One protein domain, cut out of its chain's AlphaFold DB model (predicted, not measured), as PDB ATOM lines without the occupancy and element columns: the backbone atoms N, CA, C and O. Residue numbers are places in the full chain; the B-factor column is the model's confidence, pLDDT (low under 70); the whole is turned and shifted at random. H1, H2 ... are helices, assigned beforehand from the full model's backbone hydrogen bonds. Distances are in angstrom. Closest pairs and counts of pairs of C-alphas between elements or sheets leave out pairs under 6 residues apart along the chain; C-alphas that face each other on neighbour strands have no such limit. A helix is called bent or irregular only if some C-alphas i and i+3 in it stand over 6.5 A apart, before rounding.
ATOM      1  N   VAL A 300      -2.857 167.622 -22.101       90.12
ATOM      2  CA  VAL A 300      -1.897 167.561 -20.993       90.12
ATOM      3  C   VAL A 300      -0.559 168.205 -21.367       90.12
ATOM      4  O   VAL A 300       0.375 168.186 -20.564       90.12
ATOM      5  N   SER A 301      -0.450 168.785 -22.568       85.12
ATOM      6  CA  SER A 301       0.751 169.494 -22.995       85.12
ATOM      7  C   SER A 301       0.976 170.715 -22.096       85.12
ATOM      8  O   SER A 301       0.080 171.515 -21.832       85.12
ATOM      9  N   GLY A 302       2.173 170.808 -21.513       80.44
ATOM     10  CA  GLY A 302       2.508 171.849 -20.536       80.44
ATOM     11  C   GLY A 302       2.057 171.576 -19.095       80.44
ATOM     12  O   GLY A 302       2.316 172.406 -18.223       80.44
ATOM     13  N   LEU A 303       1.427 170.431 -18.809       83.88
ATOM     14  CA  LEU A 303       1.191 169.976 -17.437       83.88
ATOM     15  C   LEU A 303       2.377 169.142 -16.917       83.88
ATOM     16  O   LEU A 303       3.209 168.662 -17.686       83.88
ATOM     17  N   SER A 304       2.451 168.958 -15.592       81.88
ATOM     18  CA  SER A 304       3.418 168.039 -14.966       81.88
ATOM     19  C   SER A 304       3.348 166.642 -15.614       81.88
ATOM     20  O   SER A 304       2.234 166.174 -15.876       81.88
ATOM     21  N   PRO A 305       4.486 165.936 -15.804       80.62
ATOM     22  CA  PRO A 305       4.521 164.568 -16.342       80.62
ATOM     23  C   PRO A 305       3.576 163.593 -15.631       80.62
ATOM     24  O   PRO A 305       3.064 162.654 -16.236       80.62
ATOM     25  N   PHE A 306       3.281 163.855 -14.358       81.94
ATOM     26  CA  PHE A 306       2.311 163.101 -13.575       81.94
ATOM     27  C   PHE A 306       0.902 163.088 -14.200       81.94
ATOM     28  O   PHE A 306       0.211 162.073 -14.151       81.94
ATOM     29  N   TYR A 307       0.468 164.176 -14.841       86.19
ATOM     30  CA  TYR A 307      -0.846 164.239 -15.488       86.19
ATOM     31  C   TYR A 307      -0.888 163.498 -16.824       86.19
ATOM     32  O   TYR A 307      -1.915 162.902 -17.144       86.19
ATOM     33  N   ALA A 308       0.226 163.479 -17.563       87.19
ATOM     34  CA  ALA A 308       0.364 162.625 -18.738       87.19
ATOM     35  C   ALA A 308       0.260 161.145 -18.338       87.19
ATOM     36  O   ALA A 308      -0.560 160.427 -18.900       87.19
ATOM     37  N   LEU A 309       0.951 160.733 -17.264       90.06
ATOM     38  CA  LEU A 309       0.799 159.383 -16.715       90.06
ATOM     39  C   LEU A 309      -0.658 159.071 -16.341       90.06
ATOM     40  O   LEU A 309      -1.141 157.982 -16.628       90.06
ATOM     41  N   ARG A 310      -1.377 160.000 -15.694       91.50
ATOM     42  CA  ARG A 310      -2.789 159.772 -15.348       91.50
ATOM     43  C   ARG A 310      -3.656 159.552 -16.584       91.50
ATOM     44  O   ARG A 310      -4.505 158.668 -16.559       91.50
ATOM     45  N   LYS A 311      -3.453 160.341 -17.641       94.25
ATOM     46  CA  LYS A 311      -4.156 160.164 -18.918       94.25
ATOM     47  C   LYS A 311      -3.881 158.775 -19.497       94.25
ATOM     48  O   LYS A 311      -4.831 158.047 -19.778       94.25
ATOM     49  N   ASP A 312      -2.611 158.397 -19.590       93.25
ATOM     50  CA  ASP A 312      -2.182 157.109 -20.143       93.25
ATOM     51  C   ASP A 312      -2.726 155.930 -19.322       93.25
ATOM     52  O   ASP A 312      -3.231 154.960 -19.889       93.25
ATOM     53  N   ALA A 313      -2.726 156.055 -17.990       93.94
ATOM     54  CA  ALA A 313      -3.271 155.056 -17.076       93.94
ATOM     55  C   ALA A 313      -4.797 154.918 -17.176       93.94
ATOM     56  O   ALA A 313      -5.323 153.807 -17.102       93.94
ATOM     57  N   ILE A 314      -5.530 156.018 -17.380       95.31
ATOM     58  CA  ILE A 314      -6.977 155.953 -17.626       95.31
ATOM     59  C   ILE A 314      -7.256 155.226 -18.946       95.31
ATOM     60  O   ILE A 314      -8.127 154.356 -18.961       95.31
ATOM     61  N   LEU A 315      -6.506 155.560 -20.003       95.06
ATOM     62  CA  LEU A 315      -6.634 154.992 -21.351       95.06
ATOM     63  C   LEU A 315      -6.023 153.595 -21.513       95.06
ATOM     64  O   LEU A 315      -6.151 153.009 -22.583       95.06
ATOM     65  N   GLU A 316      -5.373 153.069 -20.476       92.88
ATOM     66  CA  GLU A 316      -4.752 151.741 -20.478       92.88
ATOM     67  C   GLU A 316      -3.674 151.585 -21.561       92.88
ATOM     68  O   GLU A 316      -3.558 150.550 -22.208       92.88
ATOM     69  N   SER A 317      -2.871 152.636 -21.761       90.81
ATOM     70  CA  SER A 317      -1.816 152.644 -22.783       90.81
ATOM     71  C   SER A 317      -0.680 151.677 -22.437       90.81
ATOM     72  O   SER A 317      -0.247 151.622 -21.283       90.81
ATOM     73  N   ASP A 318      -0.125 150.988 -23.440       87.00
ATOM     74  CA  ASP A 318       0.922 149.964 -23.260       87.00
ATOM     75  C   ASP A 318       2.180 150.487 -22.540       87.00
ATOM     76  O   ASP A 318       2.807 149.780 -21.752       87.00
ATOM     77  N   SER A 319       2.535 151.756 -22.760       88.69
ATOM     78  CA  SER A 319       3.704 152.413 -22.156       88.69
ATOM     79  C   SER A 319       3.506 152.835 -20.693       88.69
ATOM     80  O   SER A 319       4.451 153.326 -20.059       88.69
ATOM     81  N   THR A 320       2.299 152.676 -20.137       92.50
ATOM     82  CA  THR A 320       1.969 153.158 -18.787       92.50
ATOM     83  C   THR A 320       2.836 152.473 -17.738       92.50
ATOM     84  O   THR A 320       3.432 153.154 -16.905       92.50
ATOM     85  N   SER A 321       2.976 151.146 -17.800       90.88
ATOM     86  CA  SER A 321       3.756 150.377 -16.821       90.88
ATOM     87  C   SER A 321       5.229 150.789 -16.792       90.88
ATOM     88  O   SER A 321       5.804 150.939 -15.716       90.88
ATOM     89  N   ASP A 322       5.831 151.071 -17.950       91.31
ATOM     90  CA  ASP A 322       7.219 151.552 -18.027       91.31
ATOM     91  C   ASP A 322       7.380 152.956 -17.442       91.31
ATOM     92  O   ASP A 322       8.377 153.261 -16.782       91.31
ATOM     93  N   THR A 323       6.384 153.816 -17.649       91.19
ATOM     94  CA  THR A 323       6.371 155.151 -17.046       91.19
ATOM     95  C   THR A 323       6.194 155.075 -15.535       91.19
ATOM     96  O   THR A 323       6.908 155.771 -14.817       91.19
ATOM     97  N   VAL A 324       5.329 154.185 -15.038       91.88
ATOM     98  CA  VAL A 324       5.174 153.928 -13.599       91.88
ATOM     99  C   VAL A 324       6.489 153.447 -12.985       91.88
ATOM    100  O   VAL A 324       6.919 154.017 -11.987       91.88
ATOM    101  N   ARG A 325       7.182 152.477 -13.598       92.12
ATOM    102  CA  ARG A 325       8.499 152.002 -13.120       92.12
ATOM    103  C   ARG A 325       9.520 153.127 -13.006       92.12
ATOM    104  O   ARG A 325      10.248 153.198 -12.021       92.12
ATOM    105  N   ARG A 326       9.558 154.022 -13.997       90.81
ATOM    106  CA  ARG A 326      10.456 155.182 -13.987       90.81
ATOM    107  C   ARG A 326      10.157 156.120 -12.815       90.81
ATOM    108  O   ARG A 326      11.087 156.491 -12.110       90.81
ATOM    109  N   LEU A 327       8.880 156.439 -12.585       89.88
ATOM    110  CA  LEU A 327       8.465 157.317 -11.483       89.88
ATOM    111  C   LEU A 327       8.589 156.663 -10.097       89.88
ATOM    112  O   LEU A 327       8.718 157.362  -9.098       89.88
ATOM    113  N   LEU A 328       8.545 155.331 -10.015       90.31
ATOM    114  CA  LEU A 328       8.891 154.609  -8.788       90.31
ATOM    115  C   LEU A 328      10.396 154.728  -8.497       90.31
ATOM    116  O   LEU A 328      10.785 154.964  -7.358       90.31
ATOM    117  N   ALA A 329      11.245 154.592  -9.524       89.38
ATOM    118  CA  ALA A 329      12.700 154.642  -9.375       89.38
ATOM    119  C   ALA A 329      13.234 156.035  -8.990       89.38
ATOM    120  O   ALA A 329      14.254 156.122  -8.311       89.38
ATOM    121  N   ASP A 330      12.564 157.112  -9.413       87.81
ATOM    122  CA  ASP A 330      12.937 158.491  -9.061       87.81
ATOM    123  C   ASP A 330      12.233 159.034  -7.799       87.81
ATOM    124  O   ASP A 330      12.519 160.152  -7.368       87.81
ATOM    125  N   GLY A 331      11.346 158.240  -7.185       85.88
ATOM    126  CA  GLY A 331      10.621 158.588  -5.960       85.88
ATOM    127  C   GLY A 331       9.430 159.533  -6.153       85.88
ATOM    128  O   GLY A 331       8.826 159.949  -5.164       85.88
ATOM    129  N   THR A 332       9.061 159.876  -7.393       86.75
ATOM    130  CA  THR A 332       7.880 160.708  -7.689       86.75
ATOM    131  C   THR A 332       6.573 159.984  -7.364       86.75
ATOM    132  O   THR A 332       5.584 160.620  -6.998       86.75
ATOM    133  N   LEU A 333       6.555 158.661  -7.521       88.25
ATOM    134  CA  LEU A 333       5.427 157.802  -7.181       88.25
ATOM    135  C   LEU A 333       5.866 156.801  -6.118       88.25
ATOM    136  O   LEU A 333       6.972 156.268  -6.185       88.25
ATOM    137  N   THR A 334       4.997 156.506  -5.154       88.88
ATOM    138  CA  THR A 334       5.280 155.460  -4.168       88.88
ATOM    139  C   THR A 334       4.645 154.134  -4.577       88.88
ATOM    140  O   THR A 334       3.633 154.082  -5.281       88.88
ATOM    141  N   VAL A 335       5.199 153.027  -4.077       87.81
ATOM    142  CA  VAL A 335       4.562 151.709  -4.232       87.81
ATOM    143  C   VAL A 335       3.180 151.682  -3.577       87.81
ATOM    144  O   VAL A 335       2.271 151.029  -4.090       87.81
ATOM    145  N   PHE A 336       2.994 152.423  -2.482       85.56
ATOM    146  CA  PHE A 336       1.694 152.562  -1.834       85.56
ATOM    147  C   PHE A 336       0.651 153.173  -2.780       85.56
ATOM    148  O   PHE A 336      -0.460 152.647  -2.874       85.56
ATOM    149  N   ASP A 337       1.013 154.218  -3.530       87.25
ATOM    150  CA  ASP A 337       0.120 154.844  -4.511       87.25
ATOM    151  C   ASP A 337      -0.303 153.835  -5.585       87.25
ATOM    152  O   ASP A 337      -1.494 153.648  -5.833       87.25
ATOM    153  N   VAL A 338       0.650 153.097  -6.164       89.62
ATOM    154  CA  VAL A 338       0.372 152.070  -7.190       89.62
ATOM    155  C   VAL A 338      -0.511 150.941  -6.644       89.62
ATOM    156  O   VAL A 338      -1.452 150.479  -7.300       89.62
ATOM    157  N   ALA A 339      -0.230 150.493  -5.421       87.50
ATOM    158  CA  ALA A 339      -0.929 149.375  -4.801       87.50
ATOM    159  C   ALA A 339      -2.363 149.723  -4.373       87.50
ATOM    160  O   ALA A 339      -3.219 148.836  -4.348       87.50
ATOM    161  N   THR A 340      -2.641 150.987  -4.038       85.44
ATOM    162  CA  THR A 340      -3.913 151.384  -3.409       85.44
ATOM    163  C   THR A 340      -4.795 152.271  -4.278       85.44
ATOM    164  O   THR A 340      -6.022 152.201  -4.158       85.44
ATOM    165  N   ASP A 341      -4.224 153.059  -5.188       90.69
ATOM    166  CA  ASP A 341      -4.994 153.956  -6.043       90.69
ATOM    167  C   ASP A 341      -5.732 153.163  -7.140       90.69
ATOM    168  O   ASP A 341      -5.094 152.395  -7.874       90.69
ATOM    169  N   PRO A 342      -7.069 153.303  -7.266       92.44
ATOM    170  CA  PRO A 342      -7.848 152.647  -8.313       92.44
ATOM    171  C   PRO A 342      -7.360 152.926  -9.734       92.44
ATOM    172  O   PRO A 342      -7.530 152.074 -10.601       92.44
ATOM    173  N   LEU A 343      -6.720 154.074  -9.970       93.50
ATOM    174  CA  LEU A 343      -6.155 154.444 -11.265       93.50
ATOM    175  C   LEU A 343      -5.195 153.379 -11.812       93.50
ATOM    176  O   LEU A 343      -5.185 153.120 -13.012       93.50
ATOM    177  N   TYR A 344      -4.407 152.749 -10.937       92.75
ATOM    178  CA  TYR A 344      -3.379 151.786 -11.332       92.75
ATOM    179  C   TYR A 344      -3.849 150.330 -11.267       92.75
ATOM    180  O   TYR A 344      -3.061 149.421 -11.520       92.75
ATOM    181  N   LYS A 345      -5.124 150.080 -10.934       91.00
ATOM    182  CA  LYS A 345      -5.676 148.743 -10.658       91.00
ATOM    183  C   LYS A 345      -5.375 147.718 -11.758       91.00
ATOM    184  O   LYS A 345      -4.949 146.615 -11.426       91.00
ATOM    185  N   CYS A 346      -5.544 148.074 -13.031       90.38
ATOM    186  CA  CYS A 346      -5.302 147.177 -14.170       90.38
ATOM    187  C   CYS A 346      -3.813 146.871 -14.426       90.38
ATOM    188  O   CYS A 346      -3.498 145.856 -15.041       90.38
ATOM    189  N   PHE A 347      -2.892 147.678 -13.892       91.56
ATOM    190  CA  PHE A 347      -1.446 147.497 -14.069       91.56
ATOM    191  C   PHE A 347      -0.777 146.739 -12.918       91.56
ATOM    192  O   PHE A 347       0.382 146.344 -13.034       91.56
ATOM    193  N   ARG A 348      -1.483 146.501 -11.804       91.38
ATOM    194  CA  ARG A 348      -0.895 145.905 -10.588       91.38
ATOM    195  C   ARG A 348      -0.270 144.532 -10.820       91.38
ATOM    196  O   ARG A 348       0.756 144.242 -10.218       91.38
ATOM    197  N   GLU A 349      -0.831 143.712 -11.710       89.31
ATOM    198  CA  GLU A 349      -0.229 142.416 -12.055       89.31
ATOM    199  C   GLU A 349       1.086 142.574 -12.832       89.31
ATOM    200  O   GLU A 349       2.041 141.844 -12.580       89.31
ATOM    201  N   GLN A 350       1.177 143.565 -13.723       90.00
ATOM    202  CA  GLN A 350       2.404 143.856 -14.477       90.00
ATOM    203  C   GLN A 350       3.496 144.499 -13.606       90.00
ATOM    204  O   GLN A 350       4.675 144.426 -13.947       90.00
ATOM    205  N   LEU A 351       3.099 145.129 -12.498       89.12
ATOM    206  CA  LEU A 351       3.963 145.834 -11.544       89.12
ATOM    207  C   LEU A 351       4.169 145.042 -10.240       89.12
ATOM    208  O   LEU A 351       4.598 145.581  -9.218       89.12
ATOM    209  N   LYS A 352       3.807 143.754 -10.238       88.88
ATOM    210  CA  LYS A 352       3.788 142.923  -9.032       88.88
ATOM    211  C   LYS A 352       5.173 142.753  -8.414       88.88
ATOM    212  O   LYS A 352       5.284 142.766  -7.192       88.88
ATOM    213  N   SER A 353       6.213 142.604  -9.234       86.00
ATOM    214  CA  SER A 353       7.604 142.493  -8.777       86.00
ATOM    215  C   SER A 353       8.036 143.705  -7.958       86.00
ATOM    216  O   SER A 353       8.605 143.555  -6.882       86.00
ATOM    217  N   GLU A 354       7.703 144.898  -8.432       85.94
ATOM    218  CA  GLU A 354       8.017 146.178  -7.812       85.94
ATOM    219  C   GLU A 354       7.225 146.351  -6.509       85.94
ATOM    220  O   GLU A 354       7.775 146.780  -5.495       85.94
ATOM    221  N   ILE A 355       5.951 145.938  -6.507       81.75
ATOM    222  CA  ILE A 355       5.093 145.977  -5.316       81.75
ATOM    223  C   ILE A 355       5.586 145.011  -4.225       81.75
ATOM    224  O   ILE A 355       5.510 145.333  -3.039       81.75
ATOM    225  N   VAL A 356       6.067 143.822  -4.601       80.62
ATOM    226  CA  VAL A 356       6.569 142.814  -3.651       80.62
ATOM    227  C   VAL A 356       7.950 143.192  -3.114       80.62
ATOM    228  O   VAL A 356       8.140 143.141  -1.902       80.62
ATOM    229  N   ALA A 357       8.874 143.642  -3.968       77.75
ATOM    230  CA  ALA A 357      10.226 144.024  -3.553       77.75
ATOM    231  C   ALA A 357      10.225 145.135  -2.486       77.75
ATOM    232  O   ALA A 357      11.001 145.089  -1.534       77.75
ATOM    233  N   ALA A 358       9.305 146.099  -2.581       69.12
ATOM    234  CA  ALA A 358       9.164 147.144  -1.567       69.12
ATOM    235  C   ALA A 358       8.643 146.629  -0.213       69.12
ATOM    236  O   ALA A 358       9.033 147.155   0.825       69.12
ATOM    237  N   LYS A 359       7.811 145.574  -0.192       60.88
ATOM    238  CA  LYS A 359       7.371 144.946   1.069       60.88
ATOM    239  C   LYS A 359       8.515 144.245   1.798       60.88
ATOM    240  O   LYS A 359       8.518 144.206   3.025       60.88
ATOM    241  N   GLU A 360       9.453 143.666   1.056       59.25
ATOM    242  CA  GLU A 360      10.613 142.978   1.633       59.25
ATOM    243  C   GLU A 360      11.623 143.970   2.231       59.25
ATOM    244  O   GLU A 360      12.208 143.683   3.273       59.25
ATOM    245  N   LEU A 361      11.755 145.163   1.639       58.81
ATOM    246  CA  LEU A 361      12.587 146.254   2.162       58.81
ATOM    247  C   LEU A 361      12.031 146.846   3.475       58.81
ATOM    248  O   LEU A 361      12.783 146.957   4.442       58.81
ATOM    249  N   ASP A 362      10.720 147.110   3.569       53.91
ATOM    250  CA  ASP A 362      10.077 147.591   4.813       53.91
ATOM    251  C   ASP A 362      10.210 146.580   5.975       53.91
ATOM    252  O   ASP A 362      10.331 146.948   7.150       53.91
ATOM    253  N   HIS A 363      10.200 145.277   5.667       50.62
ATOM    254  CA  HIS A 363      10.408 144.221   6.660       50.62
ATOM    255  C   HIS A 363      11.872 144.076   7.099       50.62
ATOM    256  O   HIS A 363      12.115 143.711   8.250       50.62
ATOM    257  N   ALA A 364      12.836 144.375   6.226       48.78
ATOM    258  CA  ALA A 364      14.255 144.370   6.573       48.78
ATOM    259  C   ALA A 364      14.627 145.561   7.475       48.78
ATOM    260  O   ALA A 364      15.330 145.376   8.465       48.78
ATOM    261  N   GLU A 365      14.090 146.756   7.210       50.78
ATOM    262  CA  GLU A 365      14.381 147.964   8.004       50.78
ATOM    263  C   GLU A 365      13.703 147.970   9.387       50.78
ATOM    264  O   GLU A 365      14.211 148.568  10.335       50.78
ATOM    265  N   THR A 366      12.581 147.262   9.554       51.34
ATOM    266  CA  THR A 366      11.900 147.128  10.859       51.34
ATOM    267  C   THR A 366      12.425 145.970  11.720       51.34
ATOM    268  O   THR A 366      12.099 145.894  12.908       51.34
ATOM    269  N   GLY A 367      13.263 145.089  11.160       46.41
ATOM    270  CA  GLY A 367      13.823 143.909  11.828       46.41
ATOM    271  C   GLY A 367      15.114 144.138  12.627       46.41
ATOM    272  O   GLY A 367      15.480 143.275  13.420       46.41
TER     273      GLY A 367
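Overview. This is residues 300 to 367 of the 371 residues of an uncharacterized protein of Streptomyces sp. PanSC9 (UniProt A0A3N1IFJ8). What shape is this? Four short helices, H1 to H4, make a small body that opens with the hairpin of H1 and H2; the longest helix, H5, packs on H3 with residues 354 to 358, and residues 360 to 367 stick out as an arm. What is it built of? The printed part has 68 residues with five named helices, H1 to H5 in order, and no named strand: all helix. It is only just compact, close to loose, with a radius of gyration of the C-alphas of 12.7 A, and spans 45 by 22 by 17 A, the arm adding to the length.

Along the chain. Where do the first helices run? H1, residues 305 to 314, begins at C-alpha 305 (4.521, 164.568, -16.342) and measures 14.4 A, as does H2, residues 320 to 329. And the others? H3 is residues 335 to 340, 8.5 A; H4 is residues 342 to 347, 10.0 A, irregular, with C-alphas 343 and 346 7.9 A apart. H5, residues 352 to 366, measures 21.9 A and ends at C-alpha 366 (11.900, 147.128, 10.859).

Arrangement. What does H1 touch? It touches H2 in a helical hairpin, closest C-alphas Ala 313 and Thr 320, 5.8 A, at a steep tilt of 39 degrees, opposite ways. It touches H4 too, closest C-alphas Ala 313 and Leu 343, 6.5 A. Where is H5? With residues 354 to 358 alone it touches H3, closest C-alphas Val 335 and Ile 355, 5.9 A, at a steep tilt of 65 degrees; H1 and H5 are apart. How are the backbones? Every O i to N i+4 pair is within hydrogen-bond range in H1, H2 and H3, 10 of 11 in H5 and 0 of 2 in H4, where 2 of 3 O i to N i+3 pairs are.

Size, cuts and confidence. How far does it reach? The two C-alphas farthest apart, Ser 301 and Gly 367, are 45.1 A apart. Are there cuts or long links? The printed part has no cut, and the four links between helices are tight. Where is confidence low? Residues 358 to 367 have pLDDT under 70.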